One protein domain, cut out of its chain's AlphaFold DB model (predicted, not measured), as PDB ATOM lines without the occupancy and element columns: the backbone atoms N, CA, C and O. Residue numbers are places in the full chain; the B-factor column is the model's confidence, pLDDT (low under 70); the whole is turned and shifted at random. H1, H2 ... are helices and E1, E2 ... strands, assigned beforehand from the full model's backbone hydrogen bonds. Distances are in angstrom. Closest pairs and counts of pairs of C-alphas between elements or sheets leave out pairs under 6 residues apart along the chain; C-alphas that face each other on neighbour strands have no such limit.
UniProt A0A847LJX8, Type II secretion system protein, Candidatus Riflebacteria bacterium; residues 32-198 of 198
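What this domain is: This is residues 32 to 198 of the 198 residues of the protein "Type II secretion system protein" of Candidatus Riflebacteria bacterium (UniProt A0A847LJX8). One long helix, H1, forms a spine along most of an elongated model, and two separate two-stranded hairpins are set one after the other along it, E3 and E4 by its earlier part and E1 and E2 by its later part. At the far end H2 folds back from H1 and packs on E1, while long loops join the strands. The printed part has 167 residues, with three named helices and four named strands in the order H1 H2 H3 E1 E2 E3 E4. Both sheets, E1 - E2 and E3 - E4, are antiparallel, and the class is mixed, helices and strands. The whole is only just compact, close to loose, with a radius of gyration of the C-alphas of 18.0 A and spans of 58 by 31 by 29 A.

How they stand to each other: H1, residues 32 to 65, forms a helical hairpin with H2, residues 69 to 85. They touch at a steep tilt of 39 degrees, opposite ways, H1 with residues 55 to 63 alone; their closest C-alphas, of Glu 63 and Arg 72, are 6.2 A apart. H3, residues 95 to 98, is close to H1 but not clearly touching, with the C-alphas of Ala 46 and Phe 97 closest at 7.1 A. E1, residues 107 to 111, and E2, residues 124 to 128, form an antiparallel hairpin; N 110 and O 125 are within hydrogen-bond range at 2.9 A. The closest C-alphas of H2 and E1 are those of Ala 79 and Ala 111, 5.3 A apart; those of H1 and E2 are of Met 58 and Val 127, 6.2 A. E3, residues 150 to 158, and E4, residues 175 to 184, form another antiparallel hairpin, with N 154 and O 180 at 2.8 A. The closest C-alphas of H1 and E4, of Leu 40 and Val 181, are 7.1 A apart. E1 and E4 are apart. Every O i to N i+4 pair is within hydrogen-bond range in H1 and H2; H3 is too short for such a pair.

Where its parts are: H1 begins at C-alpha 32 (154.769, 283.236, 268.661) and is 49.3 A long; H2 is 24.4 A and H3 5.6 A. E1 and E2 are each 13.1 A. E3, 21.2 A, bends by 61 degrees at residue 155. E4, 19.3 A, bends by 81 degrees at residue 179 and ends at C-alpha 184 (163.193, 272.848, 265.274).

The domain as a whole: The C-alphas farthest apart, of Asn 68 and Trp 145, are 58.9 A apart. The printed part has no cut. The links E1 to E2, E2 to E3 and E3 to E4 are long. Residues 100 to 106 and 114 to 123 have pLDDT under 70.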
ATOM      1  N   ARG A  32     153.454 283.863 268.881       94.44
ATOM      2  CA  ARG A  32     154.769 283.236 268.661       94.44
ATOM      3  C   ARG A  32     154.920 282.677 267.253       94.44
ATOM      4  O   ARG A  32     155.990 282.841 266.678       94.44
ATOM      5  N   GLU A  33     153.880 282.061 266.698       95.19
ATOM      6  CA  GLU A  33     153.879 281.570 265.313       95.19
ATOM      7  C   GLU A  33     154.041 282.718 264.315       95.19
ATOM      8  O   GLU A  33     154.874 282.635 263.414       95.19
ATOM      9  N   ASN A  34     153.316 283.821 264.514       94.94
ATOM     10  CA  ASN A  34     153.453 285.015 263.679       94.94
ATOM     11  C   ASN A  34     154.878 285.578 263.740       94.94
ATOM     12  O   ASN A  34     155.480 285.832 262.699       94.94
ATOM     13  N   ARG A  35     155.443 285.705 264.948       95.38
ATOM     14  CA  ARG A  35     156.835 286.144 265.133       95.38
ATOM     15  C   ARG A  35     157.833 285.192 264.486       95.38
ATOM     16  O   ARG A  35     158.822 285.647 263.930       95.38
ATOM     17  N   LEU A  36     157.598 283.883 264.559       95.31
ATOM     18  CA  LEU A  36     158.475 282.893 263.940       95.31
ATOM     19  C   LEU A  36     158.505 283.071 262.421       95.31
ATOM     20  O   LEU A  36     159.583 283.169 261.846       95.31
ATOM     21  N   ARG A  37     157.334 283.192 261.788       94.69
ATOM     22  CA  ARG A  37     157.225 283.429 260.342       94.69
ATOM     23  C   ARG A  37     157.879 284.745 259.920       94.69
ATOM     24  O   ARG A  37     158.553 284.784 258.896       94.69
ATOM     25  N   GLU A  38     157.712 285.801 260.711       95.31
ATOM     26  CA  GLU A  38     158.357 287.096 260.470       95.31
ATOM     27  C   GLU A  38     159.887 286.985 260.523       95.31
ATOM     28  O   GLU A  38     160.564 287.430 259.597       95.31
ATOM     29  N   ILE A  39     160.433 286.320 261.548       95.31
ATOM     30  CA  ILE A  39     161.880 286.111 261.690       95.31
ATOM     31  C   ILE A  39     162.433 285.278 260.530       95.31
ATOM     32  O   ILE A  39     163.448 285.652 259.946       95.31
ATOM     33  N   LEU A  40     161.780 284.168 260.175       94.69
ATOM     34  CA  LEU A  40     162.217 283.323 259.057       94.69
ATOM     35  C   LEU A  40     162.202 284.107 257.737       94.69
ATOM     36  O   LEU A  40     163.180 284.075 256.991       94.69
ATOM     37  N   SER A  41     161.161 284.910 257.500       94.94
ATOM     38  CA  SER A  41     161.089 285.786 256.329       94.94
ATOM     39  C   SER A  41     162.183 286.862 256.317       94.94
ATOM     40  O   SER A  41     162.688 287.193 255.242       94.94
ATOM     41  N   GLU A  42     162.557 287.425 257.470       94.81
ATOM     42  CA  GLU A  42     163.667 288.382 257.571       94.81
ATOM     43  C   GLU A  42     165.010 287.706 257.254       94.81
ATOM     44  O   GLU A  42     165.828 288.268 256.520       94.81
ATOM     45  N   LEU A  43     165.229 286.483 257.749       93.88
ATOM     46  CA  LEU A  43     166.432 285.696 257.466       93.88
ATOM     47  C   LEU A  43     166.539 285.327 255.980       93.88
ATOM     48  O   LEU A  43     167.618 285.461 255.396       93.88
ATOM     49  N   ASP A  44     165.434 284.941 255.344       94.19
ATOM     50  CA  ASP A  44     165.379 284.695 253.900       94.19
ATOM     51  C   ASP A  44     165.692 285.963 253.094       94.19
ATOM     52  O   ASP A  44     166.545 285.944 252.200       94.19
ATOM     53  N   ALA A  45     165.081 287.096 253.450       94.56
ATOM     54  CA  ALA A  45     165.352 288.377 252.802       94.56
ATOM     55  C   ALA A  45     166.821 288.810 252.971       94.56
ATOM     56  O   ALA A  45     167.433 289.371 252.054       94.56
ATOM     57  N   ALA A  46     167.416 288.528 254.131       92.88
ATOM     58  CA  ALA A  46     168.823 288.785 254.402       92.88
ATOM     59  C   ALA A  46     169.751 287.888 253.574       92.88
ATOM     60  O   ALA A  46     170.744 288.378 253.025       92.88
ATOM     61  N   ARG A  47     169.416 286.601 253.423       93.12
ATOM     62  CA  ARG A  47     170.134 285.658 252.552       93.12
ATOM     63  C   ARG A  47     170.093 286.123 251.098       93.12
ATOM     64  O   ARG A  47     171.124 286.152 250.427       93.12
ATOM     65  N   ASP A  48     168.931 286.536 250.611       94.12
ATOM     66  CA  ASP A  48     168.773 286.989 249.228       94.12
ATOM     67  C   ASP A  48     169.501 288.325 248.988       94.12
ATOM     68  O   ASP A  48     170.157 288.535 247.958       94.12
ATOM     69  N   SER A  49     169.495 289.205 249.992       92.06
ATOM     70  CA  SER A  49     170.308 290.424 250.008       92.06
ATOM     71  C   SER A  49     171.808 290.113 249.963       92.06
ATOM     72  O   SER A  49     172.545 290.773 249.230       92.06
ATOM     73  N   TYR A  50     172.267 289.086 250.681       91.69
ATOM     74  CA  TYR A  50     173.649 288.608 250.614       91.69
ATOM     75  C   TYR A  50     174.002 288.111 249.214       91.69
ATOM     76  O   TYR A  50     174.979 288.573 248.621       91.69
ATOM     77  N   LYS A  51     173.173 287.235 248.644       91.75
ATOM     78  CA  LYS A  51     173.397 286.665 247.312       91.75
ATOM     79  C   LYS A  51     173.488 287.748 246.240       91.75
ATOM     80  O   LYS A  51     174.382 287.712 245.391       91.75
ATOM     81  N   SER A  52     172.589 288.731 246.283       93.06
ATOM     82  CA  SER A  52     172.607 289.858 245.345       93.06
ATOM     83  C   SER A  52     173.833 290.756 245.535       93.06
ATOM     84  O   SER A  52     174.433 291.177 244.545       93.06
ATOM     85  N   TYR A  53     174.256 291.004 246.778       91.38
ATOM     86  CA  TYR A  53     175.470 291.761 247.079       91.38
ATOM     87  C   TYR A  53     176.721 291.071 246.528       91.38
ATOM     88  O   TYR A  53     177.488 291.693 245.793       91.38
ATOM     89  N   VAL A  54     176.891 289.780 246.818       89.81
ATOM     90  CA  VAL A  54     178.009 288.967 246.318       89.81
ATOM     91  C   VAL A  54     178.025 288.929 244.790       89.81
ATOM     92  O   VAL A  54     179.069 289.150 244.181       89.81
ATOM     93  N   SER A  55     176.864 288.735 244.161       91.81
ATOM     94  CA  SER A  55     176.739 288.713 242.696       91.81
ATOM     95  C   SER A  55     177.179 290.025 242.048       91.81
ATOM     96  O   SER A  55     177.878 290.004 241.039       91.81
ATOM     97  N   ARG A  56     176.821 291.168 242.646       91.69
ATOM     98  CA  ARG A  56     177.259 292.491 242.170       91.69
ATOM     99  C   ARG A  56     178.761 292.686 242.346       91.69
ATOM    100  O   ARG A  56     179.425 293.075 241.398       91.69
ATOM    101  N   GLN A  57     179.307 292.342 243.514       90.25
ATOM    102  CA  GLN A  57     180.748 292.449 243.757       90.25
ATOM    103  C   GLN A  57     181.566 291.587 242.784       90.25
ATOM    104  O   GLN A  57     182.592 292.037 242.282       90.25
ATOM    105  N   MET A  58     181.106 290.368 242.483       89.06
ATOM    106  CA  MET A  58     181.724 289.525 241.455       89.06
ATOM    107  C   MET A  58     181.681 290.188 240.083       89.06
ATOM    108  O   MET A  58     182.702 290.236 239.400       89.06
ATOM    109  N   TRP A  59     180.514 290.707 239.691       90.56
ATOM    110  CA  TRP A  59     180.348 291.379 238.408       90.56
ATOM    111  C   TRP A  59     181.308 292.565 238.264       90.56
ATOM    112  O   TRP A  59     182.067 292.605 237.298       90.56
ATOM    113  N   ASP A  60     181.351 293.462 239.252       90.81
ATOM    114  CA  ASP A  60     182.193 294.665 239.233       90.81
ATOM    115  C   ASP A  60     183.680 294.318 239.060       90.81
ATOM    116  O   ASP A  60     184.415 294.952 238.299       90.81
ATOM    117  N   LYS A  61     184.140 293.271 239.750       88.06
ATOM    118  CA  LYS A  61     185.529 292.812 239.673       88.06
ATOM    119  C   LYS A  61     185.857 292.139 238.339       88.06
ATOM    120  O   LYS A  61     186.941 292.358 237.803       88.06
ATOM    121  N   ILE A  62     184.939 291.342 237.791       87.56
ATOM    122  CA  ILE A  62     185.105 290.692 236.481       87.56
ATOM    123  C   ILE A  62     185.088 291.731 235.360       87.56
ATOM    124  O   ILE A  62     185.861 291.613 234.406       87.56
ATOM    125  N   GLU A  63     184.239 292.751 235.487       88.81
ATOM    126  CA  GLU A  63     184.182 293.891 234.580       88.81
ATOM    127  C   GLU A  63     185.482 294.696 234.601       88.81
ATOM    128  O   GLU A  63     186.020 294.993 233.537       88.81
ATOM    129  N   ALA A  64     186.045 294.961 235.781       86.12
ATOM    130  CA  ALA A  64     187.343 295.620 235.899       86.12
ATOM    131  C   ALA A  64     188.501 294.787 235.312       86.12
ATOM    132  O   ALA A  64     189.469 295.353 234.805       86.12
ATOM    133  N   ALA A  65     188.413 293.454 235.371       83.50
ATOM    134  CA  ALA A  65     189.459 292.551 234.892       83.50
ATOM    135  C   ALA A  65     189.420 292.288 233.373       83.50
ATOM    136  O   ALA A  65     190.428 291.870 232.807       83.50
ATOM    137  N   ASN A  66     188.285 292.504 232.694       80.88
ATOM    138  CA  ASN A  66     188.092 292.092 231.300       80.88
ATOM    139  C   ASN A  66     187.471 293.202 230.441       80.88
ATOM    140  O   ASN A  66     186.341 293.623 230.667       80.88
ATOM    141  N   SER A  67     188.145 293.591 229.356       77.88
ATOM    142  CA  SER A  67     187.657 294.618 228.419       77.88
ATOM    143  C   SER A  67     186.645 294.108 227.378       77.88
ATOM    144  O   SER A  67     185.900 294.899 226.801       77.88
ATOM    145  N   ASN A  68     186.575 292.794 227.129       87.88
ATOM    146  CA  ASN A  68     185.696 292.188 226.118       87.88
ATOM    147  C   ASN A  68     184.381 291.665 226.729       87.88
ATOM    148  O   ASN A  68     184.398 290.813 227.617       87.88
ATOM    149  N   ASN A  69     183.234 292.105 226.197       87.56
ATOM    150  CA  ASN A  69     181.888 291.701 226.640       87.56
ATOM    151  C   ASN A  69     181.669 290.179 226.636       87.56
ATOM    152  O   ASN A  69     181.055 289.638 227.555       87.56
ATOM    153  N   ASN A  70     182.176 289.475 225.621       86.81
ATOM    154  CA  ASN A  70     181.995 288.029 225.507       86.81
ATOM    155  C   ASN A  70     182.780 287.281 226.588       86.81
ATOM    156  O   ASN A  70     182.263 286.331 227.177       86.81
ATOM    157  N   THR A  71     183.998 287.737 226.882       84.44
ATOM    158  CA  THR A  71     184.832 287.180 227.953       84.44
ATOM    159  C   THR A  71     184.224 287.471 229.321       84.44
ATOM    160  O   THR A  71     184.103 286.550 230.123       84.44
ATOM    161  N   ARG A  72     183.725 288.696 229.554       87.06
ATOM    162  CA  ARG A  72     183.016 289.072 230.792       87.06
ATOM    163  C   ARG A  72     181.842 288.147 231.096       87.06
ATOM    164  O   ARG A  72     181.747 287.601 232.190       87.06
ATOM    165  N   ASN A  73     180.979 287.919 230.108       88.69
ATOM    166  CA  ASN A  73     179.801 287.071 230.282       88.69
ATOM    167  C   ASN A  73     180.164 285.604 230.553       88.69
ATOM    168  O   ASN A  73     179.478 284.944 231.333       88.69
ATOM    169  N   LYS A  74     181.226 285.082 229.924       88.06
ATOM    170  CA  LYS A  74     181.722 283.722 230.191       88.06
ATOM    171  C   LYS A  74     182.324 283.612 231.594       88.06
ATOM    172  O   LYS A  74     181.909 282.739 232.349       88.06
ATOM    173  N   ALA A  75     183.208 284.541 231.956       85.81
ATOM    174  CA  ALA A  75     183.841 284.598 233.268       85.81
ATOM    175  C   ALA A  75     182.813 284.736 234.398       85.81
ATOM    176  O   ALA A  75     182.917 284.060 235.413       85.81
ATOM    177  N   PHE A  76     181.771 285.552 234.211       89.56
ATOM    178  CA  PHE A  76     180.713 285.699 235.210       89.56
ATOM    179  C   PHE A  76     179.853 284.443 235.363       89.56
ATOM    180  O   PHE A  76     179.536 284.055 236.484       89.56
ATOM    181  N   LYS A  77     179.495 283.774 234.259       88.94
ATOM    182  CA  LYS A  77     178.777 282.490 234.326       88.94
ATOM    183  C   LYS A  77     179.589 281.436 235.075       88.94
ATOM    184  O   LYS A  77     179.031 280.741 235.920       88.94
ATOM    185  N   GLN A  78     180.887 281.366 234.799       87.81
ATOM    186  CA  GLN A  78     181.795 280.466 235.499       87.81
ATOM    187  C   GLN A  78     181.918 280.825 236.979       87.81
ATOM    188  O   GLN A  78     181.825 279.951 237.838       87.81
ATOM    189  N   ALA A  79     182.028 282.118 237.284       88.06
ATOM    190  CA  ALA A  79     182.099 282.581 238.656       88.06
ATOM    191  C   ALA A  79     180.836 282.207 239.439       88.06
ATOM    192  O   ALA A  79     180.910 281.690 240.549       88.06
ATOM    193  N   LEU A  80     179.657 282.378 238.843       90.00
ATOM    194  CA  LEU A  80     178.411 281.930 239.458       90.00
ATOM    195  C   LEU A  80     178.378 280.413 239.674       90.00
ATOM    196  O   LEU A  80     177.908 279.979 240.725       90.00
ATOM    197  N   ALA A  81     178.868 279.615 238.721       88.69
ATOM    198  CA  ALA A  81     178.932 278.162 238.860       88.69
ATOM    199  C   ALA A  81     179.847 277.754 240.028       88.69
ATOM    200  O   ALA A  81     179.384 277.086 240.951       88.69
ATOM    201  N   SER A  82     181.081 278.264 240.055       88.38
ATOM    202  CA  SER A  82     182.056 278.017 241.125       88.38
ATOM    203  C   SER A  82     181.547 278.496 242.492       88.38
ATOM    204  O   SER A  82     181.570 277.752 243.469       88.38
ATOM    205  N   ALA A  83     180.986 279.706 242.575       88.50
ATOM    206  CA  ALA A  83     180.436 280.233 243.824       88.50
ATOM    207  C   ALA A  83     179.210 279.444 244.315       88.50
ATOM    208  O   ALA A  83     178.973 279.369 245.521       88.50
ATOM    209  N   THR A  84     178.421 278.865 243.405       89.06
ATOM    210  CA  THR A  84     177.300 277.984 243.768       89.06
ATOM    211  C   THR A  84     177.813 276.652 244.300       89.06
ATOM    212  O   THR A  84     177.361 276.219 245.357       89.06
ATOM    213  N   GLU A  85     178.765 276.033 243.600       87.06
ATOM    214  CA  GLU A  85     179.356 274.746 243.977       87.06
ATOM    215  C   GLU A  85     180.070 274.811 245.325       87.06
ATOM    216  O   GLU A  85     179.980 273.871 246.102       87.06
ATOM    217  N   LEU A  86     180.716 275.938 245.628       86.44
ATOM    218  CA  LEU A  86     181.418 276.167 246.891       86.44
ATOM    219  C   LEU A  86     180.511 276.725 248.004       86.44
ATOM    220  O   LEU A  86     180.952 276.864 249.144       86.44
ATOM    221  N   GLY A  87     179.245 277.047 247.712       87.38
ATOM    222  CA  GLY A  87     178.305 277.614 248.688       87.38
ATOM    223  C   GLY A  87     178.563 279.086 249.048       87.38
ATOM    224  O   GLY A  87     177.970 279.606 249.989       87.38
ATOM    225  N   LEU A  88     179.406 279.783 248.286       88.94
ATOM    226  CA  LEU A  88     179.865 281.157 248.539       88.94
ATOM    227  C   LEU A  88     178.821 282.226 248.179       88.94
ATOM    228  O   LEU A  88     178.917 283.372 248.620       88.94
ATOM    229  N   LEU A  89     177.794 281.852 247.405       90.25
ATOM    230  CA  LEU A  89     176.621 282.697 247.143       90.25
ATOM    231  C   LEU A  89     175.712 282.882 248.363       90.25
ATOM    232  O   LEU A  89     174.821 283.732 248.331       90.25
ATOM    233  N   PHE A  90     175.918 282.092 249.414       91.31
ATOM    234  CA  PHE A  90     175.162 282.140 250.657       91.31
ATOM    235  C   PHE A  90     176.045 282.657 251.803       91.31
ATOM    236  O   PHE A  90     177.271 282.553 251.714       91.31
ATOM    237  N   PRO A  91     175.455 283.209 252.882       90.75
ATOM    238  CA  PRO A  91     176.212 283.637 254.058       90.75
ATOM    239  C   PRO A  91     177.107 282.508 254.566       90.75
ATOM    240  O   PRO A  91     176.602 281.438 254.864       90.75
ATOM    241  N   LEU A  92     178.423 282.714 254.655       88.56
ATOM    242  CA  LEU A  92     179.379 281.619 254.904       88.56
ATOM    243  C   LEU A  92     179.074 280.818 256.182       88.56
ATOM    244  O   LEU A  92     179.286 279.610 256.216       88.56
ATOM    245  N   SER A  93     178.547 281.497 257.199       89.88
ATOM    246  CA  SER A  93     178.080 280.927 258.461       89.88
ATOM    247  C   SER A  93     176.902 281.753 259.010       89.88
ATOM    248  O   SER A  93     176.681 282.877 258.543       89.88
ATOM    249  N   PRO A  94     176.176 281.275 260.036       89.94
ATOM    250  CA  PRO A  94     175.125 282.056 260.695       89.94
ATOM    251  C   PRO A  94     175.616 283.417 261.220       89.94
ATOM    252  O   PRO A  94     174.939 284.435 261.083       89.94
ATOM    253  N   ALA A  95     176.854 283.485 261.717       87.06
ATOM    254  CA  ALA A  95     177.449 284.740 262.175       87.06
ATOM    255  C   ALA A  95     177.605 285.781 261.048       87.06
ATOM    256  O   ALA A  95     177.550 286.986 261.309       87.06
ATOM    257  N   SER A  96     177.743 285.341 259.791       84.88
ATOM    258  CA  SER A  96     177.916 286.208 258.616       84.88
ATOM    259  C   SER A  96     176.667 287.024 258.256       84.88
ATOM    260  O   SER A  96     176.762 287.979 257.488       84.88
ATOM    261  N   PHE A  97     175.496 286.694 258.813       83.44
ATOM    262  CA  PHE A  97     174.303 287.541 258.700       83.44
ATOM    263  C   PHE A  97     174.440 288.837 259.513       83.44
ATOM    264  O   PHE A  97     174.028 289.919 259.075       83.44
ATOM    265  N   VAL A  98     175.007 288.708 260.713       83.31
ATOM    266  CA  VAL A  98     175.004 289.732 261.764       83.31
ATOM    267  C   VAL A  98     176.279 290.551 261.759       83.31
ATOM    268  O   VAL A  98     176.246 291.765 261.968       83.31
ATOM    269  N   TYR A  99     177.404 289.892 261.531       76.38
ATOM    270  CA  TYR A  99     178.694 290.536 261.514       76.38
ATOM    271  C   TYR A  99     179.160 290.626 260.063       76.38
ATOM    272  O   TYR A  99     179.248 289.593 259.393       76.38
ATOM    273  N   PRO A 100     179.475 291.837 259.556       64.81
ATOM    274  CA  PRO A 100     180.337 291.912 258.385       64.81
ATOM    275  C   PRO A 100     181.585 291.101 258.731       64.81
ATOM    276  O   PRO A 100     182.033 291.167 259.880       64.81
ATOM    277  N   LEU A 101     182.124 290.309 257.806       58.00
ATOM    278  CA  LEU A 101     183.338 289.554 258.103       58.00
ATOM    279  C   LEU A 101     184.487 290.557 258.340       58.00
ATOM    280  O   LEU A 101     185.179 290.968 257.423       58.00
ATOM    281  N   HIS A 102     184.653 291.011 259.585       40.53
ATOM    282  CA  HIS A 102     185.665 291.966 260.043       40.53
ATOM    283  C   HIS A 102     186.979 291.260 260.397       40.53
ATOM    284  O   HIS A 102     187.707 291.686 261.289       40.53
ATOM    285  N   ALA A 103     187.314 290.194 259.676       41.03
ATOM    286  CA  ALA A 103     188.712 289.848 259.502       41.03
ATOM    287  C   ALA A 103     189.170 290.545 258.211       41.03
ATOM    288  O   ALA A 103     188.610 290.257 257.148       41.03
ATOM    289  N   PRO A 104     190.159 291.454 258.257       34.97
ATOM    290  CA  PRO A 104     190.890 291.841 257.057       34.97
ATOM    291  C   PRO A 104     191.365 290.545 256.378       34.97
ATOM    292  O   PRO A 104     192.192 289.837 256.945       34.97
ATOM    293  N   GLY A 105     190.786 290.180 255.229       43.44
ATOM    294  CA  GLY A 105     191.139 288.945 254.514       43.44
ATOM    295  C   GLY A 105     190.059 287.867 254.396       43.44
ATOM    296  O   GLY A 105     190.340 286.833 253.803       43.44
ATOM    297  N   ALA A 106     188.823 288.080 254.861       56.41
ATOM    298  CA  ALA A 106     187.725 287.179 254.500       56.41
ATOM    299  C   ALA A 106     187.151 287.524 253.117       56.41
ATOM    300  O   ALA A 106     185.993 287.917 252.954       56.41
ATOM    301  N   SER A 107     188.017 287.439 252.119       71.19
ATOM    302  CA  SER A 107     187.609 287.352 250.737       71.19
ATOM    303  C   SER A 107     187.661 285.897 250.310       71.19
ATOM    304  O   SER A 107     188.505 285.127 250.762       71.19
ATOM    305  N   PHE A 108     186.740 285.508 249.445       76.56
ATOM    306  CA  PHE A 108     186.864 284.242 248.744       76.56
ATOM    307  C   PHE A 108     187.209 284.522 247.295       76.56
ATOM    308  O   PHE A 108     186.805 285.538 246.719       76.56
ATOM    309  N   THR A 109     187.986 283.619 246.719       81.94
ATOM    310  CA  THR A 109     188.304 283.650 245.302       81.94
ATOM    311  C   THR A 109     187.309 282.778 244.565       81.94
ATOM    312  O   THR A 109     187.036 281.650 244.971       81.94
ATOM    313  N   VAL A 110     186.780 283.315 243.474       80.69
ATOM    314  CA  VAL A 110     185.892 282.592 242.575       80.69
ATOM    315  C   VAL A 110     186.605 282.362 241.252       80.69
ATOM    316  O   VAL A 110     187.229 283.288 240.727       80.69
ATOM    317  N   ALA A 111     186.499 281.147 240.715       79.81
ATOM    318  CA  ALA A 111     187.063 280.801 239.418       79.81
ATOM    319  C   ALA A 111     186.437 281.656 238.307       79.81
ATOM    320  O   ALA A 111     185.212 281.762 238.211       79.81
ATOM    321  N   THR A 112     187.269 282.258 237.457       78.94
ATOM    322  CA  THR A 112     186.806 283.024 236.283       78.94
ATOM    323  C   THR A 112     187.244 282.417 234.953       78.94
ATOM    324  O   THR A 112     186.778 282.856 233.900       78.94
ATOM    325  N   ASP A 113     188.101 281.397 235.006       71.25
ATOM    326  CA  ASP A 113     188.601 280.662 233.850       71.25
ATOM    327  C   ASP A 113     187.548 279.642 233.368       71.25
ATOM    328  O   ASP A 113     187.117 278.797 234.157       71.25
ATOM    329  N   PRO A 114     187.090 279.716 232.103       64.50
ATOM    330  CA  PRO A 114     186.064 278.815 231.578       64.50
ATOM    331  C   PRO A 114     186.470 277.334 231.564       64.50
ATOM    332  O   PRO A 114     185.574 276.492 231.503       64.50
ATOM    333  N   ASP A 115     187.765 277.018 231.622       67.62
ATOM    334  CA  ASP A 115     188.263 275.647 231.487       67.62
ATOM    335  C   ASP A 115     188.605 274.986 232.842       67.62
ATOM    336  O   ASP A 115     188.829 273.776 232.897       67.62
ATOM    337  N   ASP A 116     188.617 275.745 233.948       64.00
ATOM    338  CA  ASP A 116     189.070 275.283 235.269       64.00
ATOM    339  C   ASP A 116     188.241 275.920 236.408       64.00
ATOM    340  O   ASP A 116     188.188 277.140 236.556       64.00
ATOM    341  N   LEU A 117     187.587 275.100 237.244       62.91
ATOM    342  CA  LEU A 117     186.776 275.533 238.404       62.91
ATOM    343  C   LEU A 117     187.623 275.829 239.663       62.91
ATOM    344  O   LEU A 117     187.110 275.860 240.783       62.91
ATOM    345  N   SER A 118     188.923 276.058 239.493       58.16
ATOM    346  CA  SER A 118     189.871 276.329 240.572       58.16
ATOM    347  C   SER A 118     189.662 277.698 241.243       58.16
ATOM    348  O   SER A 118     189.584 278.734 240.582       58.16
ATOM    349  N   SER A 119     189.658 277.726 242.580       61.75
ATOM    350  CA  SER A 119     189.686 278.952 243.399       61.75
ATOM    351  C   SER A 119     191.077 279.608 243.469       61.75
ATOM    352  O   SER A 119     191.326 280.443 244.341       61.75
ATOM    353  N   ASP A 120     191.990 279.242 242.564       64.81
ATOM    354  CA  ASP A 120     193.330 279.815 242.473       64.81
ATOM    355  C   ASP A 120     193.256 281.345 242.278       64.81
ATOM    356  O   ASP A 120     192.695 281.818 241.281       64.81
ATOM    357  N   PRO A 121     193.825 282.149 243.198       61.22
ATOM    358  CA  PRO A 121     193.846 283.606 243.089       61.22
ATOM    359  C   PRO A 121     194.533 284.127 241.821       61.22
ATOM    360  O   PRO A 121     194.265 285.262 241.435       61.22
ATOM    361  N   ALA A 122     195.375 283.332 241.149       65.94
ATOM    362  CA  ALA A 122     195.979 283.712 239.872       65.94
ATOM    363  C   ALA A 122     195.001 283.643 238.682       65.94
ATOM    364  O   ALA A 122     195.212 284.326 237.680       65.94
ATOM    365  N   LYS A 123     193.931 282.841 238.787       69.94
ATOM    366  CA  LYS A 123     192.922 282.615 237.729       69.94
ATOM    367  C   LYS A 123     191.509 283.074 238.116       69.94
ATOM    368  O   LYS A 123     190.541 282.873 237.373       69.94
ATOM    369  N   GLY A 124     191.375 283.656 239.303       77.06
ATOM    370  CA  GLY A 124     190.099 283.991 239.909       77.06
ATOM    371  C   GLY A 124     190.000 285.438 240.364       77.06
ATOM    372  O   GLY A 124     190.953 286.213 240.357       77.06
ATOM    373  N   VAL A 125     188.797 285.797 240.792       80.38
ATOM    374  CA  VAL A 125     188.475 287.116 241.324       80.38
ATOM    375  C   VAL A 125     188.194 287.006 242.815       80.38
ATOM    376  O   VAL A 125     187.381 286.187 243.241       80.38
ATOM    377  N   SER A 126     188.839 287.865 243.607       84.19
ATOM    378  CA  SER A 126     188.628 287.934 245.054       84.19
ATOM    379  C   SER A 126     187.474 288.880 245.407       84.19
ATOM    380  O   SER A 126     187.493 290.066 245.057       84.19
ATOM    381  N   VAL A 127     186.472 288.355 246.112       82.75
ATOM    382  CA  VAL A 127     185.263 289.074 246.539       82.75
ATOM    383  C   VAL A 127     185.308 289.294 248.044       82.75
ATOM    384  O   VAL A 127     185.375 288.332 248.801       82.75
ATOM    385  N   SER A 128     185.242 290.549 248.489       83.19
ATOM    386  CA  SER A 128     185.207 290.910 249.914       83.19
ATOM    387  C   SER A 128     183.789 291.230 250.386       83.19
ATOM    388  O   SER A 128     183.080 291.985 249.716       83.19
ATOM    389  N   ILE A 129     183.399 290.740 251.567       81.50
ATOM    390  CA  ILE A 129     182.079 291.005 252.158       81.50
ATOM    391  C   ILE A 129     182.200 291.955 253.343       81.50
ATOM    392  O   ILE A 129     182.519 291.554 254.459       81.50
ATOM    393  N   ASN A 130     181.868 293.224 253.106       80.69
ATOM    394  CA  ASN A 130     182.033 294.292 254.098       80.69
ATOM    395  C   ASN A 130     180.702 294.804 254.665       80.69
ATOM    396  O   ASN A 130     180.653 295.865 255.286       80.69
ATOM    397  N   ARG A 131     179.601 294.083 254.430       80.06
ATOM    398  CA  ARG A 131     178.253 294.517 254.796       80.06
ATOM    399  C   ARG A 131     177.599 293.554 255.779       80.06
ATOM    400  O   ARG A 131     177.764 292.346 255.692       80.06
ATOM    401  N   ARG A 132     176.817 294.140 256.680       83.75
ATOM    402  CA  ARG A 132     175.868 293.466 257.564       83.75
ATOM    403  C   ARG A 132     174.500 293.355 256.899       83.75
ATOM    404  O   ARG A 132     174.038 294.339 256.312       83.75
ATOM    405  N   PHE A 133     173.849 292.205 257.035       87.88
ATOM    406  CA  PHE A 133     172.542 291.951 256.421       87.88
ATOM    407  C   PHE A 133     171.392 292.073 257.422       87.88
ATOM    408  O   PHE A 133     170.356 292.620 257.062       87.88
ATOM    409  N   ILE A 134     171.610 291.698 258.688       89.81
ATOM    410  CA  ILE A 134     170.654 291.898 259.795       89.81
ATOM    411  C   ILE A 134     171.351 292.402 261.057       89.81
ATOM    412  O   ILE A 134     172.564 292.267 261.225       89.81
ATOM    413  N   ARG A 135     170.582 292.966 261.995       87.19
ATOM    414  CA  ARG A 135     171.133 293.443 263.272       87.19
ATOM    415  C   ARG A 135     171.499 292.303 264.217       87.19
ATOM    416  O   ARG A 135     172.530 292.341 264.857       87.19
ATOM    417  N   HIS A 136     170.683 291.295 264.366       88.88
ATOM    418  CA  HIS A 136     171.036 290.110 265.140       88.88
ATOM    419  C   HIS A 136     170.065 289.025 264.722       88.88
ATOM    420  O   HIS A 136     169.000 289.347 264.201       88.88
ATOM    421  N   ILE A 137     170.426 287.769 264.942       89.44
ATOM    422  CA  ILE A 137     169.461 286.680 264.851       89.44
ATOM    423  C   ILE A 137     168.649 286.738 266.152       89.44
ATOM    424  O   ILE A 137     169.243 286.613 267.230       89.44
ATOM    425  N   PRO A 138     167.334 287.015 266.107       91.94
ATOM    426  CA  PRO A 138     166.522 287.048 267.316       91.94
ATOM    427  C   PRO A 138     166.480 285.663 267.974       91.94
ATOM    428  O   PRO A 138     166.645 284.648 267.293       91.94
ATOM    429  N   PRO A 139     166.239 285.575 269.292       92.69
ATOM    430  CA  PRO A 139     166.024 284.284 269.932       92.69
ATOM    431  C   PRO A 139     164.767 283.608 269.374       92.69
ATOM    432  O   PRO A 139     163.804 284.269 268.981       92.69
ATOM    433  N   HIS A 140     164.757 282.276 269.387       94.62
ATOM    434  CA  HIS A 140     163.617 281.503 268.906       94.62
ATOM    435  C   HIS A 140     162.334 281.870 269.687       94.62
ATOM    436  O   HIS A 140     162.351 281.801 270.918       94.62
ATOM    437  N   PRO A 141     161.199 282.212 269.042       95.06
ATOM    438  CA  PRO A 141     159.993 282.690 269.741       95.06
ATOM    439  C   PRO A 141     159.405 281.707 270.758       95.06
ATOM    440  O   PRO A 141     158.761 282.110 271.726       95.06
ATOM    441  N   PHE A 142     159.635 280.413 270.535       94.62
ATOM    442  CA  PHE A 142     159.227 279.323 271.426       94.62
ATOM    443  C   PHE A 142     160.275 278.943 272.482       94.62
ATOM    444  O   PHE A 142     160.042 278.007 273.250       94.62
ATOM    445  N   ALA A 143     161.406 279.653 272.561       91.81
ATOM    446  CA  ALA A 143     162.390 279.438 273.616       91.81
ATOM    447  C   ALA A 143     161.727 279.632 274.993       91.81
ATOM    448  O   ALA A 143     161.108 280.660 275.267       91.81
ATOM    449  N   GLY A 144     161.802 278.606 275.845       88.62
ATOM    450  CA  GLY A 144     161.142 278.579 277.157       88.62
ATOM    451  C   GLY A 144     159.671 278.133 277.149       88.62
ATOM    452  O   GLY A 144     159.137 277.829 278.211       88.62
ATOM    453  N   TRP A 145     159.022 278.035 275.983       89.38
ATOM    454  CA  TRP A 145     157.717 277.371 275.836       89.38
ATOM    455  C   TRP A 145     157.883 275.890 275.499       89.38
ATOM    456  O   TRP A 145     157.216 275.038 276.082       89.38
ATOM    457  N   ALA A 146     158.802 275.591 274.581       90.56
ATOM    458  CA  ALA A 146     159.211 274.240 274.241       90.56
ATOM    459  C   ALA A 146     160.718 274.104 274.490       90.56
ATOM    460  O   ALA A 146     161.518 274.900 274.001       90.56
ATOM    461  N   ALA A 147     161.107 273.100 275.280       88.69
ATOM    462  CA  ALA A 147     162.482 272.946 275.764       88.69
ATOM    463  C   ALA A 147     163.515 272.792 274.634       88.69
ATOM    464  O   ALA A 147     164.671 273.172 274.794       88.69
ATOM    465  N   ASN A 148     163.087 272.262 273.486       90.69
ATOM    466  CA  ASN A 148     163.953 271.976 272.348       90.69
ATOM    467  C   ASN A 148     163.875 273.028 271.232       90.69
ATOM    468  O   ASN A 148     164.582 272.867 270.237       90.69
ATOM    469  N   ALA A 149     163.058 274.076 271.397       94.12
ATOM    470  CA  ALA A 149     162.811 275.085 270.376       94.12
ATOM    471  C   ALA A 149     164.059 275.920 270.070       94.12
ATOM    472  O   ALA A 149     164.589 276.612 270.944       94.12
ATOM    473  N   ARG A 150     164.526 275.862 268.824       94.31
ATOM    474  CA  ARG A 150     165.740 276.543 268.357       94.31
ATOM    475  C   ARG A 150     165.726 276.713 266.842       94.31
ATOM    476  O   ARG A 150     164.992 276.014 266.155       94.31
ATOM    477  N   PHE A 151     166.600 277.579 266.342       95.19
ATOM    478  CA  PHE A 151     166.927 277.623 264.919       95.19
ATOM    479  C   PHE A 151     168.019 276.611 264.584       95.19
ATOM    480  O   PHE A 151     168.988 276.447 265.336       95.19
ATOM    481  N   GLU A 152     167.874 275.968 263.435       94.56
ATOM    482  CA  GLU A 152     168.936 275.199 262.802       94.56
ATOM    483  C   GLU A 152     169.168 275.706 261.376       94.56
ATOM    484  O   GLU A 152     168.263 276.191 260.700       94.56
ATOM    485  N   PHE A 153     170.422 275.632 260.947       94.88
ATOM    486  CA  PHE A 153     170.934 276.251 259.735       94.88
ATOM    487  C   PHE A 153     171.436 275.162 258.794       94.88
ATOM    488  O   PHE A 153     172.241 274.316 259.188       94.88
ATOM    489  N   GLY A 154     170.964 275.188 257.554       94.19
ATOM    490  CA  GLY A 154     171.350 274.260 256.503       94.19
ATOM    491  C   GLY A 154     172.579 274.723 255.741       94.19
ATOM    492  O   GLY A 154     172.570 275.822 255.182       94.19
ATOM    493  N   SER A 155     173.599 273.874 255.657       93.50
ATOM    494  CA  SER A 155     174.782 274.126 254.836       93.50
ATOM    495  C   SER A 155     174.499 273.957 253.340       93.50
ATOM    496  O   SER A 155     173.791 273.044 252.908       93.50
ATOM    497  N   ALA A 156     175.059 274.842 252.519       91.50
ATOM    498  CA  ALA A 156     175.083 274.696 251.070       91.50
ATOM    499  C   ALA A 156     176.101 273.620 250.682       91.50
ATOM    500  O   ALA A 156     175.797 272.752 249.865       91.50
ATOM    501  N   THR A 157     177.270 273.651 251.323       90.50
ATOM    502  CA  THR A 157     178.358 272.693 251.141       90.50
ATOM    503  C   THR A 157     178.867 272.204 252.486       90.50
ATOM    504  O   THR A 157     178.997 272.972 253.436       90.50
ATOM    505  N   ASP A 158     179.139 270.903 252.575       91.19
ATOM    506  CA  ASP A 158     179.796 270.287 253.723       91.19
ATOM    507  C   ASP A 158     180.392 268.936 253.318       91.19
ATOM    508  O   ASP A 158     179.807 268.188 252.533       91.19
ATOM    509  N   THR A 159     181.532 268.598 253.910       87.69
ATOM    510  CA  THR A 159     182.150 267.267 253.857       87.69
ATOM    511  C   THR A 159     181.221 266.141 254.320       87.69
ATOM    512  O   THR A 159     181.306 265.030 253.804       87.69
ATOM    513  N   ALA A 160     180.301 266.418 255.252       85.75
ATOM    514  CA  ALA A 160     179.303 265.454 255.724       85.75
ATOM    515  C   ALA A 160     178.098 265.282 254.771       85.75
ATOM    516  O   ALA A 160     177.193 264.489 255.052       85.75
ATOM    517  N   GLY A 161     178.078 266.017 253.656       80.56
ATOM    518  CA  GLY A 161     177.019 266.022 252.650       80.56
ATOM    519  C   GLY A 161     176.249 267.350 252.597       80.56
ATOM    520  O   GLY A 161     176.209 268.090 253.579       80.56
ATOM    521  N   PRO A 162     175.614 267.671 251.458       77.19
ATOM    522  CA  PRO A 162     174.876 268.921 251.294       77.19
ATOM    523  C   PRO A 162     173.613 268.967 252.169       77.19
ATOM    524  O   PRO A 162     172.991 267.938 252.438       77.19
ATOM    525  N   ASN A 163     173.185 270.176 252.545       82.75
ATOM    526  CA  ASN A 163     172.006 270.448 253.380       82.75
ATOM    527  C   ASN A 163     172.078 269.843 254.795       82.75
ATOM    528  O   ASN A 163     171.040 269.563 255.399       82.75
ATOM    529  N   LYS A 164     173.282 269.637 255.342       90.69
ATOM    530  CA  LYS A 164     173.430 269.255 256.750       90.69
ATOM    531  C   LYS A 164     173.004 270.400 257.657       90.69
ATOM    532  O   LYS A 164     173.216 271.569 257.342       90.69
ATOM    533  N   THR A 165     172.363 270.037 258.763       92.75
ATOM    534  CA  THR A 165     171.721 270.974 259.680       92.75
ATOM    535  C   THR A 165     172.586 271.156 260.916       92.75
ATOM    536  O   THR A 165     173.066 270.185 261.502       92.75
ATOM    537  N   TYR A 166     172.803 272.406 261.315       93.62
ATOM    538  CA  TYR A 166     173.618 272.735 262.478       93.62
ATOM    539  C   TYR A 166     172.950 273.799 263.331       93.62
ATOM    540  O   TYR A 166     172.253 274.681 262.836       93.62
ATOM    541  N   ARG A 167     173.212 273.757 264.636       92.38
ATOM    542  CA  ARG A 167     172.945 274.905 265.508       92.38
ATOM    543  C   ARG A 167     173.958 276.004 265.203       92.38
ATOM    544  O   ARG A 167     175.088 275.692 264.837       92.38
ATOM    545  N   GLU A 168     173.596 277.262 265.450       86.31
ATOM    546  CA  GLU A 168     174.508 278.407 265.278       86.31
ATOM    547  C   GLU A 168     175.858 278.185 265.974       86.31
ATOM    548  O   GLU A 168     176.911 278.330 265.361       86.31
ATOM    549  N   THR A 169     175.832 277.751 267.236       88.12
ATOM    550  CA  THR A 169     177.041 277.512 268.040       88.12
ATOM    551  C   THR A 169     177.822 276.260 267.645       88.12
ATOM    552  O   THR A 169     178.943 276.075 268.111       88.12
ATOM    553  N   ALA A 170     177.237 275.390 266.820       92.25
ATOM    554  CA  ALA A 170     177.816 274.121 266.392       92.25
ATOM    555  C   ALA A 170     178.164 274.112 264.895       92.25
ATOM    556  O   ALA A 170     178.407 273.041 264.346       92.25
ATOM    557  N   TRP A 171     178.157 275.275 264.231       90.19
ATOM    558  CA  TRP A 171     178.504 275.387 262.817       90.19
ATOM    559  C   TRP A 171     179.966 274.965 262.591       90.19
ATOM    560  O   TRP A 171     180.871 275.632 263.105       90.19
ATOM    561  N   PRO A 172     180.234 273.867 261.862       90.88
ATOM    562  CA  PRO A 172     181.591 273.365 261.704       90.88
ATOM    563  C   PRO A 172     182.361 274.179 260.663       90.88
ATOM    564  O   PRO A 172     181.787 274.757 259.743       90.88
ATOM    565  N   THR A 173     183.691 274.159 260.743       88.12
ATOM    566  CA  THR A 173     184.563 274.789 259.733       88.12
ATOM    567  C   THR A 173     184.501 274.098 258.369       88.12
ATOM    568  O   THR A 173     184.981 274.646 257.385       88.12
ATOM    569  N   THR A 174     183.942 272.886 258.307       89.12
ATOM    570  CA  THR A 174     183.731 272.125 257.070       89.12
ATOM    571  C   THR A 174     182.453 272.521 256.337       89.12
ATOM    572  O   THR A 174     182.319 272.188 255.162       89.12
ATOM    573  N   ALA A 175     181.525 273.212 257.008       90.19
ATOM    574  CA  ALA A 175     180.281 273.681 256.418       90.19
ATOM    575  C   ALA A 175     180.435 275.117 255.915       90.19
ATOM    576  O   ALA A 175     180.889 276.002 256.643       90.19
ATOM    577  N   THR A 176     180.011 275.360 254.678       89.19
ATOM    578  CA  THR A 176     180.006 276.693 254.076       89.19
ATOM    579  C   THR A 176     178.645 277.001 253.465       89.19
ATOM    580  O   THR A 176     177.991 276.151 252.857       89.19
ATOM    581  N   GLY A 177     178.215 278.249 253.643       90.19
ATOM    582  CA  GLY A 177     177.000 278.791 253.051       90.19
ATOM    583  C   GLY A 177     175.739 278.368 253.800       90.19
ATOM    584  O   GLY A 177     175.367 277.205 253.802       90.19
ATOM    585  N   VAL A 178     175.021 279.311 254.395       92.75
ATOM    586  CA  VAL A 178     173.713 279.083 255.007       92.75
ATOM    587  C   VAL A 178     172.655 279.170 253.918       92.75
ATOM    588  O   VAL A 178     172.234 280.252 253.505       92.75
ATOM    589  N   LYS A 179     172.238 278.007 253.429       92.69
ATOM    590  CA  LYS A 179     171.249 277.888 252.360       92.69
ATOM    591  C   LYS A 179     169.825 278.046 252.882       92.69
ATOM    592  O   LYS A 179     169.005 278.682 252.222       92.69
ATOM    593  N   ASN A 180     169.542 277.473 254.047       92.62
ATOM    594  CA  ASN A 180     168.220 277.521 254.660       92.62
ATOM    595  C   ASN A 180     168.312 277.673 256.181       92.62
ATOM    596  O   ASN A 180     169.337 277.329 256.773       92.62
ATOM    597  N   VAL A 181     167.246 278.178 256.793       93.69
ATOM    598  CA  VAL A 181     167.072 278.237 258.245       93.69
ATOM    599  C   VAL A 181     165.679 277.721 258.552       93.69
ATOM    600  O   VAL A 181     164.730 278.168 257.925       93.69
ATOM    601  N   TRP A 182     165.565 276.805 259.503       91.94
ATOM    602  CA  TRP A 182     164.281 276.254 259.932       91.94
ATOM    603  C   TRP A 182     164.140 276.346 261.445       91.94
ATOM    604  O   TRP A 182     165.123 276.410 262.201       91.94
ATOM    605  N   SER A 183     162.889 276.347 261.889       94.00
ATOM    606  CA  SER A 183     162.559 276.082 263.288       94.00
ATOM    607  C   SER A 183     162.741 274.592 263.585       94.00
ATOM    608  O   SER A 183     162.524 273.753 262.724       94.00
ATOM    609  N   VAL A 184     163.169 274.241 264.799       93.69
ATOM    610  CA  VAL A 184     163.193 272.848 265.274       93.69
ATOM    611  C   VAL A 184     162.690 272.785 266.699       93.69
ATOM    612  O   VAL A 184     163.168 273.523 267.562       93.69
ATOM    613  N   GLY A 185     161.808 271.831 266.982       88.81
ATOM    614  CA  GLY A 185     161.395 271.480 268.335       88.81
ATOM    615  C   GLY A 185     160.378 272.443 268.944       88.81
ATOM    616  O   GLY A 185     160.215 272.440 270.166       88.81
ATOM    617  N   ALA A 186     159.710 273.256 268.122       89.12
ATOM    618  CA  ALA A 186     158.591 274.097 268.545       89.12
ATOM    619  C   ALA A 186     157.233 273.370 268.488       89.12
ATOM    620  O   ALA A 186     156.298 273.783 269.174       89.12
ATOM    621  N   GLY A 187     157.165 272.228 267.794       90.00
ATOM    622  CA  GLY A 187     156.016 271.322 267.791       90.00
ATOM    623  C   GLY A 187     155.012 271.615 266.676       90.00
ATOM    624  O   GLY A 187     155.379 272.083 265.599       90.00
ATOM    625  N   LEU A 188     153.741 271.297 266.931       90.69
ATOM    626  CA  LEU A 188     152.650 271.537 265.988       90.69
ATOM    627  C   LEU A 188     152.124 272.962 266.123       90.69
ATOM    628  O   LEU A 188     151.880 273.448 267.232       90.69
ATOM    629  N   ALA A 189     151.911 273.596 264.982       90.62
ATOM    630  CA  ALA A 189     151.248 274.878 264.893       90.62
ATOM    631  C   ALA A 189     149.735 274.759 265.123       90.62
ATOM    632  O   ALA A 189     149.167 273.664 265.117       90.62
ATOM    633  N   ILE A 190     149.060 275.899 265.298       89.75
ATOM    634  CA  ILE A 190     147.601 275.958 265.495       89.75
ATOM    635  C   ILE A 190     146.839 275.344 264.310       89.75
ATOM    636  O   ILE A 190     145.765 274.777 264.499       89.75
ATOM    637  N   ASP A 191     147.389 275.439 263.099       89.12
ATOM    638  CA  ASP A 191     146.814 274.859 261.880       89.12
ATOM    639  C   ASP A 191     147.099 273.353 261.711       89.12
ATOM    640  O   ASP A 191     146.617 272.739 260.761       89.12
ATOM    641  N   GLY A 192     147.850 272.747 262.636       89.00
ATOM    642  CA  GLY A 192     148.239 271.339 262.598       89.00
ATOM    643  C   GLY A 192     149.481 271.043 261.754       89.00
ATOM    644  O   GLY A 192     149.886 269.883 261.694       89.00
ATOM    645  N   SER A 193     150.105 272.048 261.129       91.38
ATOM    646  CA  SER A 193     151.385 271.868 260.436       91.38
ATOM    647  C   SER A 193     152.548 271.743 261.424       91.38
ATOM    648  O   SER A 193     152.498 272.246 262.551       91.38
ATOM    649  N   SER A 194     153.609 271.046 261.016       91.31
ATOM    650  CA  SER A 194     154.830 270.967 261.814       91.31
ATOM    651  C   SER A 194     155.625 272.256 261.657       91.31
ATOM    652  O   SER A 194     156.002 272.623 260.546       91.31
ATOM    653  N   THR A 195     155.939 272.918 262.769       88.25
ATOM    654  CA  THR A 195     156.846 274.079 262.752       88.25
ATOM    655  C   THR A 195     158.275 273.705 262.360       88.25
ATOM    656  O   THR A 195     159.069 274.595 262.074       88.25
ATOM    657  N   ASP A 196     158.604 272.411 262.327       87.69
ATOM    658  CA  ASP A 196     159.905 271.916 261.872       87.69
ATOM    659  C   ASP A 196     160.031 271.911 260.333       87.69
ATOM    660  O   ASP A 196     161.114 271.708 259.790       87.69
ATOM    661  N   GLU A 197     158.918 272.126 259.625       86.75
ATOM    662  CA  GLU A 197     158.864 272.263 258.163       86.75
ATOM    663  C   GLU A 197     158.837 273.730 257.709       86.75
ATOM    664  O   GLU A 197     158.748 273.999 256.509       86.75
ATOM    665  N   TRP A 198     158.857 274.670 258.661       86.88
ATOM    666  CA  TRP A 198     158.795 276.111 258.411       86.88
ATOM    667  C   TRP A 198     160.180 276.727 258.262       86.88
ATOM    668  O   TRP A 198     161.087 276.380 259.060       86.88
TER     669      TRP A 198